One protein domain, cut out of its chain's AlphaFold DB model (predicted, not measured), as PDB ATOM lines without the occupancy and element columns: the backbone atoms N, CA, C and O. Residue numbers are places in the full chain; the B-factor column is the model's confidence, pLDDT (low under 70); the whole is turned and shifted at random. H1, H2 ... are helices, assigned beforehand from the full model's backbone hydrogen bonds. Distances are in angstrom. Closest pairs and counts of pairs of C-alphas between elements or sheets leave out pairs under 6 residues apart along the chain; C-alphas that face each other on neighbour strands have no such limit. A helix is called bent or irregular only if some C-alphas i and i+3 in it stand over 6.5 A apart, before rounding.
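AT A GLANCE: This is residues 2 to 128 of the 310 residues of the protein "NUDIX hydrolase" of Sphaerochaeta sp (UniProt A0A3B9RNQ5). Three long helices lie side by side, running up and down, with H2 in the middle and H1 and H3 on its two sides; beyond one end of these three comes a loosely joined head of short helices and loops, with H5, H6, H7 and residues 83 to 97. H5 meets the end of H1, while H6 and H7 lie farther out along the long axis. The printed part has 127 residues with seven named helices, H1 to H7 in order along the chain, and no named strand; the class is all helix. The whole is loose, with a radius of gyration of the C-alphas of 18.6 A, and its outline is a rod spanning 59 by 27 by 20 A.

IN THESE COORDINATES: H2, the longest helix, holds residues 31 to 56 and is 36.7 A long, from C-alpha 31 at (-21.206, 24.448, 5.822) to C-alpha 56 at (-33.019, 59.082, 3.726). H1, residues 2 to 25, is 35.1 A long and begins at C-alpha 2 at (-45.545, 51.115, 2.451). H1 has a kink of 31 degrees near residue 9 and is irregular, but only just: C-alphas 8 and 11 are 6.8 A apart. H3, residues 61 to 77, is 25.7 A long. H4 is residues 79 to 82, 5.0 A; H5 is residues 98 to 103, 8.2 A; H6 is residues 110 to 116, 9.8 A. H7, residues 118 to 127, 14.2 A, ends at C-alpha 127 at (-24.993, 13.566, 25.206).

HOW THE PARTS SIT: H2 is the hub and touches three helices. H1 and H2 form a helical hairpin at a shallow tilt of 22 degrees, opposite ways; their closest C-alphas, of Asn 21 and Arg 34, are 5.7 A apart. H2, with residues 43 to 55 alone, touches H3, and these two also form a helical hairpin, at a shallow tilt of 14 degrees; the closest C-alphas, of Ile 43 and Cys 71, are 6.0 A apart. H1 and H3 are only just apart, 8.4 A at the closest. H2 touches H4 with residues 32 to 40 alone, closest at the C-alphas of Ala 36 and Ala 82, 4.7 A. H1, with residues 20 to 24 alone, only just touches H5, with 3 pairs of C-alphas within 8 A; the closest, of Gln 24 and Gly 103, are 5.8 A apart. H6 and H7 are close but not clearly touching, at a steep tilt of 47 degrees; the closest C-alphas, of Asn 114 and Ala 121, are 5.1 A apart. H6 and H7 are apart from H1, H2, H3 and H4. Each O i to N i+4 pair is within hydrogen-bond range in H2, H5, H6 and H7, against 18 of 20 in H1 and 11 of 13 in H3; H4 is too short for such a pair.

THE WHOLE: The two C-alphas farthest apart, of Asn 60 and Ala 126, are 59.7 A apart. The printed part has no cut. The link from H4 to H5, 15 residues, is long. The mean pLDDT of the printed part is 85.3, and residues 123 to 128 are under 70.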
ATOM      1  N   ILE A   2     -45.918  52.525   2.741       78.44
ATOM      2  CA  ILE A   2     -45.545  51.115   2.451       78.44
ATOM      3  C   ILE A   2     -44.048  50.856   2.691       78.44
ATOM      4  O   ILE A   2     -43.708  49.892   3.366       78.44
ATOM      5  N   LEU A   3     -43.159  51.729   2.200       74.62
ATOM      6  CA  LEU A   3     -41.708  51.560   2.370       74.62
ATOM      7  C   LEU A   3     -41.255  51.683   3.835       74.62
ATOM      8  O   LEU A   3     -40.460  50.868   4.278       74.62
ATOM      9  N   GLU A   4     -41.827  52.614   4.599       76.50
ATOM     10  CA  GLU A   4     -41.567  52.763   6.046       76.50
ATOM     11  C   GLU A   4     -42.063  51.546   6.844       76.50
ATOM     12  O   GLU A   4     -41.444  51.116   7.813       76.50
ATOM     13  N   THR A   5     -43.191  50.952   6.430       81.38
ATOM     14  CA  THR A   5     -43.689  49.714   7.047       81.38
ATOM     15  C   THR A   5     -42.739  48.558   6.759       81.38
ATOM     16  O   THR A   5     -42.444  47.774   7.656       81.38
ATOM     17  N   ILE A   6     -42.255  48.461   5.518       78.56
ATOM     18  CA  ILE A   6     -41.270  47.454   5.127       78.56
ATOM     19  C   ILE A   6     -40.013  47.624   5.977       78.56
ATOM     20  O   ILE A   6     -39.666  46.673   6.661       78.56
ATOM     21  N   GLU A   7     -39.412  48.816   6.013       78.62
ATOM     22  CA  GLU A   7     -38.229  49.140   6.826       78.62
ATOM     23  C   GLU A   7     -38.388  48.685   8.286       78.62
ATOM     24  O   GLU A   7     -37.554  47.941   8.797       78.62
ATOM     25  N   LYS A   8     -39.515  49.019   8.926       81.12
ATOM     26  CA  LYS A   8     -39.775  48.682  10.334       81.12
ATOM     27  C   LYS A   8     -39.734  47.179  10.642       81.12
ATOM     28  O   LYS A   8     -39.324  46.788  11.735       81.12
ATOM     29  N   TYR A   9     -40.212  46.334   9.730       85.44
ATOM     30  CA  TYR A   9     -40.250  44.879   9.936       85.44
ATOM     31  C   TYR A   9     -39.085  44.149   9.262       85.44
ATOM     32  O   TYR A   9     -38.855  42.972   9.545       85.44
ATOM     33  N   TYR A  10     -38.339  44.830   8.393       84.75
ATOM     34  CA  TYR A  10     -37.278  44.228   7.600       84.75
ATOM     35  C   TYR A  10     -36.112  43.746   8.459       84.75
ATOM     36  O   TYR A  10     -35.653  42.611   8.311       84.75
ATOM     37  N   THR A  11     -35.695  44.567   9.420       84.81
ATOM     38  CA  THR A  11     -34.584  44.250  10.320       84.81
ATOM     39  C   THR A  11     -34.881  43.000  11.153       84.81
ATOM     40  O   THR A  11     -33.994  42.180  11.373       84.81
ATOM     41  N   TRP A  12     -36.144  42.763  11.533       89.25
ATOM     42  CA  TRP A  12     -36.546  41.530  12.222       89.25
ATOM     43  C   TRP A  12     -36.389  40.278  11.352       89.25
ATOM     44  O   TRP A  12     -35.981  39.232  11.857       89.25
ATOM     45  N   ALA A  13     -36.663  40.371  10.047       86.75
ATOM     46  CA  ALA A  13     -36.437  39.265   9.116       86.75
ATOM     47  C   ALA A  13     -34.937  38.972   8.934       86.75
ATOM     48  O   ALA A  13     -34.537  37.805   8.912       86.75
ATOM     49  N   LEU A  14     -34.102  40.016   8.866       89.62
ATOM     50  CA  LEU A  14     -32.645  39.878   8.815       89.62
ATOM     51  C   LEU A  14     -32.101  39.236  10.102       89.62
ATOM     52  O   LEU A  14     -31.361  38.254  10.028       89.62
ATOM     53  N   ILE A  15     -32.523  39.730  11.271       91.06
ATOM     54  CA  ILE A  15     -32.156  39.171  12.580       91.06
ATOM     55  C   ILE A  15     -32.542  37.692  12.656       91.06
ATOM     56  O   ILE A  15     -31.717  36.871  13.046       91.06
ATOM     57  N   ALA A  16     -33.755  37.320  12.234       90.12
ATOM     58  CA  ALA A  16     -34.198  35.929  12.254       90.12
ATOM     59  C   ALA A  16     -33.278  35.006  11.430       90.12
ATOM     60  O   ALA A  16     -32.921  33.921  11.890       90.12
ATOM     61  N   ILE A  17     -32.841  35.435  10.241       90.12
ATOM     62  CA  ILE A  17     -31.931  34.645   9.393       90.12
ATOM     63  C   ILE A  17     -30.524  34.567   9.992       90.12
ATOM     64  O   ILE A  17     -29.895  33.508   9.937       90.12
ATOM     65  N   LEU A  18     -30.036  35.649  10.600       92.31
ATOM     66  CA  LEU A  18     -28.743  35.657  11.285       92.31
ATOM     67  C   LEU A  18     -28.751  34.778  12.545       92.31
ATOM     68  O   LEU A  18     -27.772  34.082  12.802       92.31
ATOM     69  N   LEU A  19     -29.863  34.723  13.283       91.38
ATOM     70  CA  LEU A  19     -30.029  33.792  14.404       91.38
ATOM     71  C   LEU A  19     -29.983  32.336  13.931       91.38
ATOM     72  O   LEU A  19     -29.284  31.526  14.535       91.38
ATOM     73  N   VAL A  20     -30.648  32.009  12.817       88.81
ATOM     74  CA  VAL A  20     -30.540  30.677  12.194       88.81
ATOM     75  C   VAL A  20     -29.097  30.380  11.772       88.81
ATOM     76  O   VAL A  20     -28.610  29.270  11.964       88.81
ATOM     77  N   ASN A  21     -28.374  31.362  11.234       90.81
ATOM     78  CA  ASN A  21     -26.964  31.186  10.895       90.81
ATOM     79  C   ASN A  21     -26.090  30.901  12.129       90.81
ATOM     80  O   ASN A  21     -25.218  30.028  12.098       90.81
ATOM     81  N   PHE A  22     -26.346  31.604  13.232       88.75
ATOM     82  CA  PHE A  22     -25.616  31.421  14.479       88.75
ATOM     83  C   PHE A  22     -25.870  30.040  15.096       88.75
ATOM     84  O   PHE A  22     -24.928  29.395  15.557       88.75
ATOM     85  N   THR A  23     -27.113  29.542  15.058       85.38
ATOM     86  CA  THR A  23     -27.421  28.184  15.534       85.38
ATOM     87  C   THR A  23     -26.754  27.116  14.669       85.38
ATOM     88  O   THR A  23     -26.212  26.156  15.212       85.38
ATOM     89  N   GLN A  24     -26.685  27.316  13.348       84.94
ATOM     90  CA  GLN A  24     -25.984  26.412  12.428       84.94
ATOM     91  C   GLN A  24     -24.488  26.279  12.744       84.94
ATOM     92  O   GLN A  24     -23.939  25.194  12.585       84.94
ATOM     93  N   ARG A  25     -23.821  27.327  13.256       83.38
ATOM     94  CA  ARG A  25     -22.389  27.282  13.626       83.38
ATOM     95  C   ARG A  25     -22.065  26.195  14.658       83.38
ATOM     96  O   ARG A  25     -20.944  25.695  14.659       83.38
ATOM     97  N   LYS A  26     -23.018  25.851  15.528       79.31
ATOM     98  CA  LYS A  26     -22.835  24.854  16.593       79.31
ATOM     99  C   LYS A  26     -23.043  23.411  16.121       79.31
ATOM    100  O   LYS A  26     -22.750  22.494  16.879       79.31
ATOM    101  N   ILE A  27     -23.562  23.207  14.908       78.56
ATOM    102  CA  ILE A  27     -23.914  21.883  14.389       78.56
ATOM    103  C   ILE A  27     -22.841  21.436  13.381       78.56
ATOM    104  O   ILE A  27     -22.513  22.205  12.467       78.56
ATOM    105  N   PRO A  28     -22.277  20.221  13.522       70.56
ATOM    106  CA  PRO A  28     -21.303  19.690  12.575       70.56
ATOM    107  C   PRO A  28     -21.912  19.537  11.171       70.56
ATOM    108  O   PRO A  28     -23.100  19.270  11.020       70.56
ATOM    109  N   ARG A  29     -21.085  19.697  10.128       76.12
ATOM    110  CA  ARG A  29     -21.466  19.486   8.710       76.12
ATOM    111  C   ARG A  29     -22.652  20.341   8.224       76.12
ATOM    112  O   ARG A  29     -23.524  19.879   7.487       76.12
ATOM    113  N   THR A  30     -22.647  21.616   8.606       83.88
ATOM    114  CA  THR A  30     -23.621  22.643   8.181       83.88
ATOM    115  C   THR A  30     -23.086  23.634   7.153       83.88
ATOM    116  O   THR A  30     -23.721  24.660   6.904       83.88
ATOM    117  N   GLU A  31     -21.905  23.411   6.581       84.38
ATOM    118  CA  GLU A  31     -21.206  24.448   5.822       84.38
ATOM    119  C   GLU A  31     -22.045  25.009   4.668       84.38
ATOM    120  O   GLU A  31     -22.170  26.229   4.537       84.38
ATOM    121  N   LYS A  32     -22.692  24.152   3.869       85.25
ATOM    122  CA  LYS A  32     -23.500  24.580   2.718       85.25
ATOM    123  C   LYS A  32     -24.737  25.347   3.168       85.25
ATOM    124  O   LYS A  32     -25.026  26.407   2.609       85.25
ATOM    125  N   LYS A  33     -25.459  24.852   4.178       86.62
ATOM    126  CA  LYS A  33     -26.650  25.519   4.728       86.62
ATOM    127  C   LYS A  33     -26.308  26.835   5.436       86.62
ATOM    128  O   LYS A  33     -27.057  27.799   5.288       86.62
ATOM    129  N   ARG A  34     -25.150  26.922   6.097       87.81
ATOM    130  CA  ARG A  34     -24.611  28.146   6.713       87.81
ATOM    131  C   ARG A  34     -24.235  29.195   5.665       87.81
ATOM    132  O   ARG A  34     -24.579  30.364   5.806       87.81
ATOM    133  N   PHE A  35     -23.559  28.800   4.585       87.69
ATOM    134  CA  PHE A  35     -23.268  29.725   3.485       87.69
ATOM    135  C   PHE A  35     -24.544  30.201   2.779       87.69
ATOM    136  O   PHE A  35     -24.619  31.363   2.381       87.69
ATOM    137  N   ALA A  36     -25.566  29.346   2.671       88.31
ATOM    138  CA  ALA A  36     -26.860  29.727   2.115       88.31
ATOM    139  C   ALA A  36     -27.587  30.779   2.969       88.31
ATOM    140  O   ALA A  36     -28.122  31.739   2.415       88.31
ATOM    141  N   THR A  37     -27.576  30.655   4.303       90.06
ATOM    142  CA  THR A  37     -28.200  31.650   5.197       90.06
ATOM    143  C   THR A  37     -27.465  32.988   5.181       90.06
ATOM    144  O   THR A  37     -28.124  34.022   5.095       90.06
ATOM    145  N   ILE A  38     -26.125  32.995   5.144       90.94
ATOM    146  CA  ILE A  38     -25.329  34.227   4.947       90.94
ATOM    147  C   ILE A  38     -25.671  34.880   3.611       90.94
ATOM    148  O   ILE A  38     -25.846  36.092   3.529       90.94
ATOM    149  N   TYR A  39     -25.783  34.077   2.554       90.25
ATOM    150  CA  TYR A  39     -26.098  34.578   1.226       90.25
ATOM    151  C   TYR A  39     -27.491  35.231   1.166       90.25
ATOM    152  O   TYR A  39     -27.642  36.323   0.616       90.25
ATOM    153  N   LEU A  40     -28.498  34.604   1.783       90.00
ATOM    154  CA  LEU A  40     -29.838  35.179   1.918       90.00
ATOM    155  C   LEU A  40     -29.817  36.467   2.753       90.00
ATOM    156  O   LEU A  40     -30.408  37.460   2.334       90.00
ATOM    157  N   ALA A  41     -29.093  36.481   3.877       92.12
ATOM    158  CA  ALA A  41     -28.921  37.675   4.703       92.12
ATOM    159  C   ALA A  41     -28.255  38.823   3.928       92.12
ATOM    160  O   ALA A  41     -28.690  39.963   4.036       92.12
ATOM    161  N   ALA A  42     -27.252  38.532   3.094       92.12
ATOM    162  CA  ALA A  42     -26.577  39.532   2.272       92.12
ATOM    163  C   ALA A  42     -27.506  40.149   1.211       92.12
ATOM    164  O   ALA A  42     -27.477  41.361   1.018       92.12
ATOM    165  N   ILE A  43     -28.356  39.349   0.548       91.81
ATOM    166  CA  ILE A  43     -29.368  39.889  -0.380       91.81
ATOM    167  C   ILE A  43     -30.347  40.794   0.368       91.81
ATOM    168  O   ILE A  43     -30.669  41.878  -0.122       91.81
ATOM    169  N   LEU A  44     -30.811  40.357   1.541       90.81
ATOM    170  CA  LEU A  44     -31.727  41.159   2.342       90.81
ATOM    171  C   LEU A  44     -31.067  42.476   2.766       90.81
ATOM    172  O   LEU A  44     -31.647  43.538   2.578       90.81
ATOM    173  N   LEU A  45     -29.816  42.433   3.221       93.62
ATOM    174  CA  LEU A  45     -29.064  43.627   3.593       93.62
ATOM    175  C   LEU A  45     -28.903  44.605   2.416       93.62
ATOM    176  O   LEU A  45     -29.076  45.808   2.590       93.62
ATOM    177  N   VAL A  46     -28.624  44.113   1.202       93.69
ATOM    178  CA  VAL A  46     -28.558  44.956  -0.010       93.69
ATOM    179  C   VAL A  46     -29.895  45.648  -0.276       93.69
ATOM    180  O   VAL A  46     -29.921  46.830  -0.627       93.69
ATOM    181  N   PHE A  47     -31.007  44.937  -0.098       92.88
ATOM    182  CA  PHE A  47     -32.334  45.520  -0.242       92.88
ATOM    183  C   PHE A  47     -32.613  46.566   0.848       92.88
ATOM    184  O   PHE A  47     -33.043  47.665   0.515       92.88
ATOM    185  N   GLU A  48     -32.314  46.269   2.117       91.62
ATOM    186  CA  GLU A  48     -32.490  47.185   3.256       91.62
ATOM    187  C   GLU A  48     -31.710  48.485   3.056       91.62
ATOM    188  O   GLU A  48     -32.297  49.567   3.068       91.62
ATOM    189  N   VAL A  49     -30.412  48.382   2.755       93.06
ATOM    190  CA  VAL A  49     -29.555  49.538   2.461       93.06
ATOM    191  C   VAL A  49     -30.112  50.338   1.284       93.06
ATOM    192  O   VAL A  49     -30.121  51.570   1.324       93.06
ATOM    193  N   GLY A  50     -30.621  49.666   0.247       92.44
ATOM    194  CA  GLY A  50     -31.256  50.317  -0.895       92.44
ATOM    195  C   GLY A  50     -32.514  51.107  -0.518       92.44
ATOM    196  O   GLY A  50     -32.643  52.265  -0.916       92.44
ATOM    197  N   ILE A  51     -33.419  50.524   0.275       91.94
ATOM    198  CA  ILE A  51     -34.651  51.190   0.727       91.94
ATOM    199  C   ILE A  51     -34.337  52.358   1.670       91.94
ATOM    200  O   ILE A  51     -34.828  53.463   1.435       91.94
ATOM    201  N   VAL A  52     -33.467  52.162   2.665       90.81
ATOM    202  CA  VAL A  52     -33.044  53.220   3.601       90.81
ATOM    203  C   VAL A  52     -32.367  54.372   2.856       90.81
ATOM    204  O   VAL A  52     -32.618  55.540   3.149       90.81
ATOM    205  N   THR A  53     -31.555  54.083   1.836       92.81
ATOM    206  CA  THR A  53     -30.935  55.125   0.999       92.81
ATOM    207  C   THR A  53     -31.979  55.926   0.218       92.81
ATOM    208  O   THR A  53     -31.858  57.145   0.115       92.81
ATOM    209  N   ILE A  54     -33.011  55.270  -0.326       92.81
ATOM    210  CA  ILE A  54     -34.098  55.947  -1.053       92.81
ATOM    211  C   ILE A  54     -34.882  56.866  -0.113       92.81
ATOM    212  O   ILE A  54     -35.161  58.005  -0.488       92.81
ATOM    213  N   LEU A  55     -35.204  56.390   1.093       89.44
ATOM    214  CA  LEU A  55     -35.955  57.154   2.091       89.44
ATOM    215  C   LEU A  55     -35.128  58.315   2.665       89.44
ATOM    216  O   LEU A  55     -35.586  59.453   2.640       89.44
ATOM    217  N   SER A  56     -33.891  58.063   3.106       90.56
ATOM    218  CA  SER A  56     -33.019  59.082   3.726       90.56
ATOM    219  C   SER A  56     -32.598  60.209   2.781       90.56
ATOM    220  O   SER A  56     -32.317  61.315   3.234       90.56
ATOM    221  N   ARG A  57     -32.534  59.940   1.472       93.56
ATOM    222  CA  ARG A  57     -32.183  60.933   0.444       93.56
ATOM    223  C   ARG A  57     -33.394  61.489  -0.309       93.56
ATOM    224  O   ARG A  57     -33.199  62.152  -1.324       93.56
ATOM    225  N   GLU A  58     -34.611  61.185   0.149       91.19
ATOM    226  CA  GLU A  58     -35.875  61.639  -0.453       91.19
ATOM    227  C   GLU A  58     -35.972  61.358  -1.969       91.19
ATOM    228  O   GLU A  58     -36.501  62.145  -2.757       91.19
ATOM    229  N   LEU A  59     -35.431  60.218  -2.411       91.25
ATOM    230  CA  LEU A  59     -35.384  59.861  -3.827       91.25
ATOM    231  C   LEU A  59     -36.743  59.353  -4.334       91.25
ATOM    232  O   LEU A  59     -37.650  58.980  -3.582       91.25
ATOM    233  N   ASN A  60     -36.882  59.285  -5.662       93.25
ATOM    234  CA  ASN A  60     -38.082  58.731  -6.283       93.25
ATOM    235  C   ASN A  60     -38.296  57.279  -5.827       93.25
ATOM    236  O   ASN A  60     -37.464  56.407  -6.077       93.25
ATOM    237  N   HIS A  61     -39.451  57.016  -5.218       90.44
ATOM    238  CA  HIS A  61     -39.794  55.713  -4.651       90.44
ATOM    239  C   HIS A  61     -39.821  54.596  -5.704       90.44
ATOM    240  O   HIS A  61     -39.605  53.432  -5.375       90.44
ATOM    241  N   ASN A  62     -40.007  54.934  -6.986       91.88
ATOM    242  CA  ASN A  62     -39.947  53.967  -8.082       91.88
ATOM    243  C   ASN A  62     -38.561  53.317  -8.238       91.88
ATOM    244  O   ASN A  62     -38.467  52.235  -8.817       91.88
ATOM    245  N   LEU A  63     -37.495  53.915  -7.689       92.50
ATOM    246  CA  LEU A  63     -36.164  53.298  -7.643       92.50
ATOM    247  C   LEU A  63     -36.145  52.002  -6.818       92.50
ATOM    248  O   LEU A  63     -35.298  51.145  -7.069       92.50
ATOM    249  N   ALA A  64     -37.102  51.800  -5.906       91.12
ATOM    250  CA  ALA A  64     -37.233  50.553  -5.154       91.12
ATOM    251  C   ALA A  64     -37.439  49.337  -6.076       91.12
ATOM    252  O   ALA A  64     -36.962  48.246  -5.769       91.12
ATOM    253  N   TRP A  65     -38.063  49.517  -7.249       93.12
ATOM    254  CA  TRP A  65     -38.201  48.452  -8.248       93.12
ATOM    255  C   TRP A  65     -36.863  48.026  -8.851       93.12
ATOM    256  O   TRP A  65     -36.682  46.848  -9.152       93.12
ATOM    257  N   LEU A  66     -35.910  48.951  -8.991       95.06
ATOM    258  CA  LEU A  66     -34.562  48.636  -9.473       95.06
ATOM    259  C   LEU A  66     -33.765  47.871  -8.416       95.06
ATOM    260  O   LEU A  66     -33.107  46.887  -8.744       95.06
ATOM    261  N   VAL A  67     -33.874  48.277  -7.146       93.81
ATOM    262  CA  VAL A  67     -33.272  47.553  -6.012       93.81
ATOM    263  C   VAL A  67     -33.855  46.141  -5.913       93.81
ATOM    264  O   VAL A  67     -33.111  45.168  -5.778       93.81
ATOM    265  N   LEU A  68     -35.175  46.001  -6.061       93.56
ATOM    266  CA  LEU A  68     -35.840  44.702  -6.076       93.56
ATOM    267  C   LEU A  68     -35.375  43.836  -7.256       93.56
ATOM    268  O   LEU A  68     -35.045  42.667  -7.062       93.56
ATOM    269  N   ALA A  69     -35.298  44.400  -8.464       95.50
ATOM    270  CA  ALA A  69     -34.816  43.693  -9.648       95.50
ATOM    271  C   ALA A  69     -33.358  43.226  -9.491       95.50
ATOM    272  O   ALA A  69     -33.035  42.097  -9.865       95.50
ATOM    273  N   LEU A  70     -32.496  44.047  -8.879       95.06
ATOM    274  CA  LEU A  70     -31.122  43.677  -8.537       95.06
ATOM    275  C   LEU A  70     -31.091  42.486  -7.570       95.06
ATOM    276  O   LEU A  70     -30.378  41.517  -7.822       95.06
ATOM    277  N   CYS A  71     -31.893  42.522  -6.504       94.00
ATOM    278  CA  CYS A  71     -31.968  41.435  -5.527       94.00
ATOM    279  C   CYS A  71     -32.470  40.127  -6.155       94.00
ATOM    280  O   CYS A  71     -31.906  39.065  -5.896       94.00
ATOM    281  N   ILE A  72     -33.476  40.198  -7.035       93.94
ATOM    282  CA  ILE A  72     -33.974  39.043  -7.802       93.94
ATOM    283  C   ILE A  72     -32.881  38.498  -8.734       93.94
ATOM    284  O   ILE A  72     -32.693  37.282  -8.814       93.94
ATOM    285  N   GLY A  73     -32.140  39.375  -9.415       93.12
ATOM    286  CA  GLY A  73     -31.029  38.993 -10.286       93.12
ATOM    287  C   GLY A  73     -29.905  38.291  -9.525       93.12
ATOM    288  O   GLY A  73     -29.463  37.218  -9.938       93.12
ATOM    289  N   LEU A  74     -29.494  38.845  -8.380       90.31
ATOM    290  CA  LEU A  74     -28.526  38.216  -7.480       90.31
ATOM    291  C   LEU A  74     -29.032  36.842  -7.031       90.31
ATOM    292  O   LEU A  74     -28.356  35.842  -7.260       90.31
ATOM    293  N   PHE A  75     -30.255  36.764  -6.504       90.44
ATOM    294  CA  PHE A  75     -30.849  35.502  -6.073       90.44
ATOM    295  C   PHE A  75     -30.851  34.439  -7.183       90.44
ATOM    296  O   PHE A  75     -30.488  33.288  -6.940       90.44
ATOM    297  N   TYR A  76     -31.202  34.815  -8.416       90.31
ATOM    298  CA  TYR A  76     -31.196  33.902  -9.558       90.31
ATOM    299  C   TYR A  76     -29.787  33.402  -9.909       90.31
ATOM    300  O   TYR A  76     -29.601  32.199 -10.118       90.31
ATOM    301  N   LEU A  77     -28.791  34.294  -9.936       88.44
ATOM    302  CA  LEU A  77     -27.400  33.951 -10.260       88.44
ATOM    303  C   LEU A  77     -26.814  32.920  -9.291       88.44
ATOM    304  O   LEU A  77     -26.078  32.024  -9.700       88.44
ATOM    305  N   PHE A  78     -27.181  33.003  -8.017       84.12
ATOM    306  CA  PHE A  78     -26.667  32.119  -6.974       84.12
ATOM    307  C   PHE A  78     -27.714  31.121  -6.462       84.12
ATOM    308  O   PHE A  78     -27.530  30.516  -5.405       84.12
ATOM    309  N   ARG A  79     -28.785  30.873  -7.227       82.62
ATOM    310  CA  ARG A  79     -29.916  30.012  -6.824       82.62
ATOM    311  C   ARG A  79     -29.498  28.620  -6.338       82.62
ATOM    312  O   ARG A  79     -30.077  28.092  -5.396       82.62
ATOM    313  N   ASN A  80     -28.452  28.050  -6.942       72.81
ATOM    314  CA  ASN A  80     -27.935  26.722  -6.594       72.81
ATOM    315  C   ASN A  80     -27.245  26.699  -5.217       72.81
ATOM    316  O   ASN A  80     -27.093  25.632  -4.633       72.81
ATOM    317  N   LYS A  81     -26.821  27.864  -4.710       74.31
ATOM    318  CA  LYS A  81     -26.216  28.041  -3.383       74.31
ATOM    319  C   LYS A  81     -27.222  28.540  -2.340       74.31
ATOM    320  O   LYS A  81     -27.013  28.309  -1.160       74.31
ATOM    321  N   ALA A  82     -28.300  29.203  -2.762       70.06
ATOM    322  CA  ALA A  82     -29.265  29.842  -1.865       70.06
ATOM    323  C   ALA A  82     -30.297  28.877  -1.249       70.06
ATOM    324  O   ALA A  82     -30.831  29.162  -0.181       70.06
ATOM    325  N   LEU A  83     -30.595  27.744  -1.903       77.94
ATOM    326  CA  LEU A  83     -31.674  26.832  -1.491       77.94
ATOM    327  C   LEU A  83     -31.228  25.361  -1.331       77.94
ATOM    328  O   LEU A  83     -31.747  24.483  -2.021       77.94
ATOM    329  N   PRO A  84     -30.300  25.045  -0.410       80.56
ATOM    330  CA  PRO A  84     -29.943  23.658  -0.095       80.56
ATOM    331  C   PRO A  84     -30.990  22.923   0.769       80.56
ATOM    332  O   PRO A  84     -30.840  21.728   1.021       80.56
ATOM    333  N   PHE A  85     -32.035  23.614   1.240       83.12
ATOM    334  CA  PHE A  85     -33.029  23.091   2.183       83.12
ATOM    335  C   PHE A  85     -34.058  22.187   1.489       83.12
ATOM    336  O   PHE A  85     -34.825  22.634   0.633       83.12
ATOM    337  N   ARG A  86     -34.106  20.908   1.873       83.94
ATOM    338  CA  ARG A  86     -35.134  19.952   1.431       83.94
ATOM    339  C   ARG A  86     -36.085  19.651   2.582       83.94
ATOM    340  O   ARG A  86     -35.651  19.534   3.715       83.94
ATOM    341  N   LEU A  87     -37.376  19.499   2.283       85.94
ATOM    342  CA  LEU A  87     -38.399  19.134   3.279       85.94
ATOM    343  C   LEU A  87     -38.520  17.616   3.492       85.94
ATOM    344  O   LEU A  87     -39.035  17.176   4.517       85.94
ATOM    345  N   HIS A  88     -38.075  16.828   2.515       89.25
ATOM    346  CA  HIS A  88     -38.162  15.371   2.519       89.25
ATOM    347  C   HIS A  88     -36.760  14.773   2.445       89.25
ATOM    348  O   HIS A  88     -35.897  15.318   1.751       89.25
ATOM    349  N   CYS A  89     -36.565  13.668   3.159       87.88
ATOM    350  CA  CYS A  89     -35.327  12.905   3.168       87.88
ATOM    351  C   CYS A  89     -35.011  12.396   1.760       87.88
ATOM    352  O   CYS A  89     -35.885  11.847   1.085       87.88
ATOM    353  N   VAL A  90     -33.760  12.558   1.325       88.62
ATOM    354  CA  VAL A  90     -33.315  12.118  -0.008       88.62
ATOM    355  C   VAL A  90     -33.284  10.588  -0.128       88.62
ATOM    356  O   VAL A  90     -33.452  10.065  -1.226       88.62
ATOM    357  N   GLU A  91     -33.115   9.869   0.985       87.44
ATOM    358  CA  GLU A  91     -32.996   8.406   0.994       87.44
ATOM    359  C   GLU A  91     -34.350   7.696   1.155       87.44
ATOM    360  O   GLU A  91     -34.684   6.818   0.364       87.44
ATOM    361  N   CYS A  92     -35.154   8.075   2.154       89.25
ATOM    362  CA  CYS A  92     -36.405   7.375   2.477       89.25
ATOM    363  C   CYS A  92     -37.683   8.135   2.087       89.25
ATOM    364  O   CYS A  92     -38.776   7.585   2.190       89.25
ATOM    365  N   GLY A  93     -37.579   9.400   1.665       86.62
ATOM    366  CA  GLY A  93     -38.730  10.227   1.286       86.62
ATOM    367  C   GLY A  93     -39.584  10.736   2.455       86.62
ATOM    368  O   GLY A  93     -40.515  11.508   2.227       86.62
ATOM    369  N   THR A  94     -39.280  10.364   3.703       91.12
ATOM    370  CA  THR A  94     -40.015  10.835   4.887       91.12
ATOM    371  C   THR A  94     -39.817  12.339   5.093       91.12
ATOM    372  O   THR A  94     -38.742  12.890   4.833       91.12
ATOM    373  N   ARG A  95     -40.861  13.024   5.571       87.88
ATOM    374  CA  ARG A  95     -40.790  14.441   5.950       87.88
ATOM    375  C   ARG A  95     -39.832  14.618   7.132       87.88
ATOM    376  O   ARG A  95     -39.977  13.940   8.142       87.88
ATOM    377  N   MET A  96     -38.874  15.529   6.994       84.56
ATOM    378  CA  MET A  96     -37.849  15.780   8.012       84.56
ATOM    379  C   MET A  96     -38.326  16.795   9.056       84.56
ATOM    380  O   MET A  96     -39.173  17.648   8.767       84.56
ATOM    381  N   ASP A  97     -37.777  16.709  10.266       85.00
ATOM    382  CA  ASP A  97     -37.954  17.722  11.301       85.00
ATOM    383  C   ASP A  97     -37.150  18.992  10.985       85.00
ATOM    384  O   ASP A  97     -36.208  19.000  10.191       85.00
ATOM    385  N   PHE A  98     -37.537  20.093  11.625       81.44
ATOM    386  CA  PHE A  98     -36.940  21.404  11.387       81.44
ATOM    387  C   PHE A  98     -35.429  21.443  11.671       81.44
ATOM    388  O   PHE A  98     -34.693  22.092  10.923       81.44
ATOM    389  N   ASN A  99     -34.954  20.710  12.684       81.12
ATOM    390  CA  ASN A  99     -33.536  20.691  13.039       81.12
ATOM    391  C   ASN A  99     -32.717  20.002  11.949       81.12
ATOM    392  O   ASN A  99     -31.688  20.533  11.549       81.12
ATOM    393  N   HIS A 100     -33.204  18.901  11.378       82.25
ATOM    394  CA  HIS A 100     -32.513  18.230  10.273       82.25
ATOM    395  C   HIS A 100     -32.587  19.020   8.961       82.25
ATOM    396  O   HIS A 100     -31.630  19.052   8.179       82.25
ATOM    397  N   ILE A 101     -33.684  19.750   8.740       84.75
ATOM    398  CA  ILE A 101     -33.816  20.647   7.587       84.75
ATOM    399  C   ILE A 101     -32.776  21.769   7.644       84.75
ATOM    400  O   ILE A 101     -32.209  22.108   6.608       84.75
ATOM    401  N   ILE A 102     -32.488  22.332   8.814       83.19
ATOM    402  CA  ILE A 102     -31.581  23.485   8.948       83.19
ATOM    403  C   ILE A 102     -30.140  23.079   9.266       83.19
ATOM    404  O   ILE A 102     -29.215  23.772   8.839       83.19
ATOM    405  N   GLY A 103     -29.960  21.977   9.990       77.88
ATOM    406  CA  GLY A 103     -28.729  21.611  10.685       77.88
ATOM    407  C   GLY A 103     -27.865  20.538  10.025       77.88
ATOM    408  O   GLY A 103     -26.753  20.345  10.480       77.88
ATOM    409  N   HIS A 104     -28.298  19.865   8.954       82.31
ATOM    410  CA  HIS A 104     -27.456  18.839   8.313       82.31
ATOM    411  C   HIS A 104     -27.455  18.956   6.793       82.31
ATOM    412  O   HIS A 104     -28.510  18.854   6.167       82.31
ATOM    413  N   ASP A 105     -26.290  19.150   6.172       84.50
ATOM    414  CA  ASP A 105     -26.175  19.372   4.723       84.50
ATOM    415  C   ASP A 105     -26.672  18.191   3.864       84.50
ATOM    416  O   ASP A 105     -27.111  18.396   2.729       84.50
ATOM    417  N   ASP A 106     -26.667  16.977   4.418       83.56
ATOM    418  CA  ASP A 106     -26.981  15.736   3.698       83.56
ATOM    419  C   ASP A 106     -28.475  15.564   3.381       83.56
ATOM    420  O   ASP A 106     -28.841  14.726   2.557       83.56
ATOM    421  N   ASN A 107     -29.350  16.384   3.981       87.56
ATOM    422  CA  ASN A 107     -30.806  16.303   3.804       87.56
ATOM    423  C   ASN A 107     -31.363  14.889   4.084       87.56
ATOM    424  O   ASN A 107     -32.195  14.367   3.334       87.56
ATOM    425  N   LEU A 108     -30.886  14.285   5.175       87.31
ATOM    426  CA  LEU A 108     -31.332  12.994   5.695       87.31
ATOM    427  C   LEU A 108     -32.226  13.199   6.923       87.31
ATOM    428  O   LEU A 108     -31.992  14.109   7.719       87.31
ATOM    429  N   CYS A 109     -33.248  12.352   7.090       86.69
ATOM    430  CA  CYS A 109     -33.979  12.278   8.358       86.69
ATOM    431  C   CYS A 109     -33.092  11.675   9.454       86.69
ATOM    432  O   CYS A 109     -32.068  11.068   9.145       86.69
ATOM    433  N   SER A 110     -33.506  11.775  10.718       84.75
ATOM    434  CA  SER A 110     -32.716  11.306  11.865       84.75
ATOM    435  C   SER A 110     -32.271   9.846  11.756       84.75
ATOM    436  O   SER A 110     -31.108   9.542  12.000       84.75
ATOM    437  N   ASP A 111     -33.151   8.943  11.319       86.62
ATOM    438  CA  ASP A 111     -32.813   7.518  11.189       86.62
ATOM    439  C   ASP A 111     -31.769   7.268  10.091       86.62
ATOM    440  O   ASP A 111     -30.792   6.546  10.296       86.62
ATOM    441  N   CYS A 112     -31.952   7.897   8.926       86.69
ATOM    442  CA  CYS A 112     -31.003   7.827   7.814       86.69
ATOM    443  C   CYS A 112     -29.667   8.493   8.169       86.69
ATOM    444  O   CYS A 112     -28.612   7.970   7.821       86.69
ATOM    445  N   TYR A 113     -29.707   9.609   8.901       85.44
ATOM    446  CA  TYR A 113     -28.524  10.324   9.370       85.44
ATOM    447  C   TYR A 113     -27.708   9.462  10.331       85.44
ATOM    448  O   TYR A 113     -26.521   9.254  10.105       85.44
ATOM    449  N   ASN A 114     -28.352   8.871  11.341       86.50
ATOM    450  CA  ASN A 114     -27.683   8.012  12.320       86.50
ATOM    451  C   ASN A 114     -27.066   6.766  11.677       86.50
ATOM    452  O   ASN A 114     -26.003   6.306  12.087       86.50
ATOM    453  N   LYS A 115     -27.723   6.227  10.645       87.38
ATOM    454  CA  LYS A 115     -27.204   5.104   9.863       87.38
ATOM    455  C   LYS A 115     -26.005   5.505   8.998       87.38
ATOM    456  O   LYS A 115     -25.087   4.706   8.838       87.38
ATOM    457  N   ALA A 116     -26.024   6.710   8.430       84.12
ATOM    458  CA  ALA A 116     -24.941   7.238   7.607       84.12
ATOM    459  C   ALA A 116     -23.729   7.697   8.440       84.12
ATOM    460  O   ALA A 116     -22.600   7.575   7.970       84.12
ATOM    461  N   HIS A 117     -23.954   8.172   9.673       84.25
ATOM    462  CA  HIS A 117     -22.935   8.757  10.558       84.25
ATOM    463  C   HIS A 117     -22.951   8.114  11.959       84.25
ATOM    464  O   HIS A 117     -23.322   8.761  12.941       84.25
ATOM    465  N   PRO A 118     -22.537   6.839  12.083       79.81
ATOM    466  CA  PRO A 118     -22.641   6.084  13.334       79.81
ATOM    467  C   PRO A 118     -21.773   6.644  14.474       79.81
ATOM    468  O   PRO A 118     -22.168   6.559  15.633       79.81
ATOM    469  N   GLU A 119     -20.621   7.249  14.166       77.12
ATOM    470  CA  GLU A 119     -19.737   7.880  15.162       77.12
ATOM    471  C   GLU A 119     -20.370   9.136  15.783       77.12
ATOM    472  O   GLU A 119     -20.317   9.336  16.997       77.12
ATOM    473  N   GLU A 120     -21.040   9.957  14.970       74.06
ATOM    474  CA  GLU A 120     -21.733  11.162  15.439       74.06
ATOM    475  C   GLU A 120     -23.020  10.807  16.194       74.06
ATOM    476  O   GLU A 120     -23.315  11.407  17.226       74.06
ATOM    477  N   ALA A 121     -23.737   9.770  15.748       71.50
ATOM    478  CA  ALA A 121     -24.890   9.230  16.462       71.50
ATOM    479  C   ALA A 121     -24.506   8.658  17.837       71.50
ATOM    480  O   ALA A 121     -25.238   8.851  18.808       71.50
ATOM    481  N   ALA A 122     -23.348   7.997  17.945       72.31
ATOM    482  CA  ALA A 122     -22.814   7.519  19.219       72.31
ATOM    483  C   ALA A 122     -22.438   8.683  20.153       72.31
ATOM    484  O   ALA A 122     -22.769   8.651  21.338       72.31
ATOM    485  N   ALA A 123     -21.825   9.743  19.617       69.12
ATOM    486  CA  ALA A 123     -21.498  10.949  20.377       69.12
ATOM    487  C   ALA A 123     -22.749  11.732  20.828       69.12
ATOM    488  O   ALA A 123     -22.771  12.280  21.928       69.12
ATOM    489  N   GLU A 124     -23.809  11.784  20.016       65.56
ATOM    490  CA  GLU A 124     -25.076  12.428  20.387       65.56
ATOM    491  C   GLU A 124     -25.883  11.579  21.385       65.56
ATOM    492  O   GLU A 124     -26.493  12.120  22.308       65.56
ATOM    493  N   ALA A 125     -25.841  10.248  21.261       63.88
ATOM    494  CA  ALA A 125     -26.426   9.326  22.234       63.88
ATOM    495  C   ALA A 125     -25.726   9.406  23.602       63.88
ATOM    496  O   ALA A 125     -26.400   9.315  24.623       63.88
ATOM    497  N   ALA A 126     -24.412   9.653  23.626       61.91
ATOM    498  CA  ALA A 126     -23.658   9.924  24.851       61.91
ATOM    499  C   ALA A 126     -23.998  11.287  25.493       61.91
ATOM    500  O   ALA A 126     -23.750  11.478  26.679       61.91
ATOM    501  N   LYS A 127     -24.585  12.227  24.733       59.06
ATOM    502  CA  LYS A 127     -24.993  13.566  25.206       59.06
ATOM    503  C   LYS A 127     -26.456  13.663  25.652       59.06
ATOM    504  O   LYS A 127     -26.815  14.645  26.298       59.06
ATOM    505  N   LYS A 128     -27.326  12.709  25.296       42.94
ATOM    506  CA  LYS A 128     -28.747  12.730  25.694       42.94
ATOM    507  C   LYS A 128     -28.917  12.119  27.093       42.94
ATOM    508  O   LYS A 128     -28.668  10.924  27.243       42.94
TER     509      LYS A 128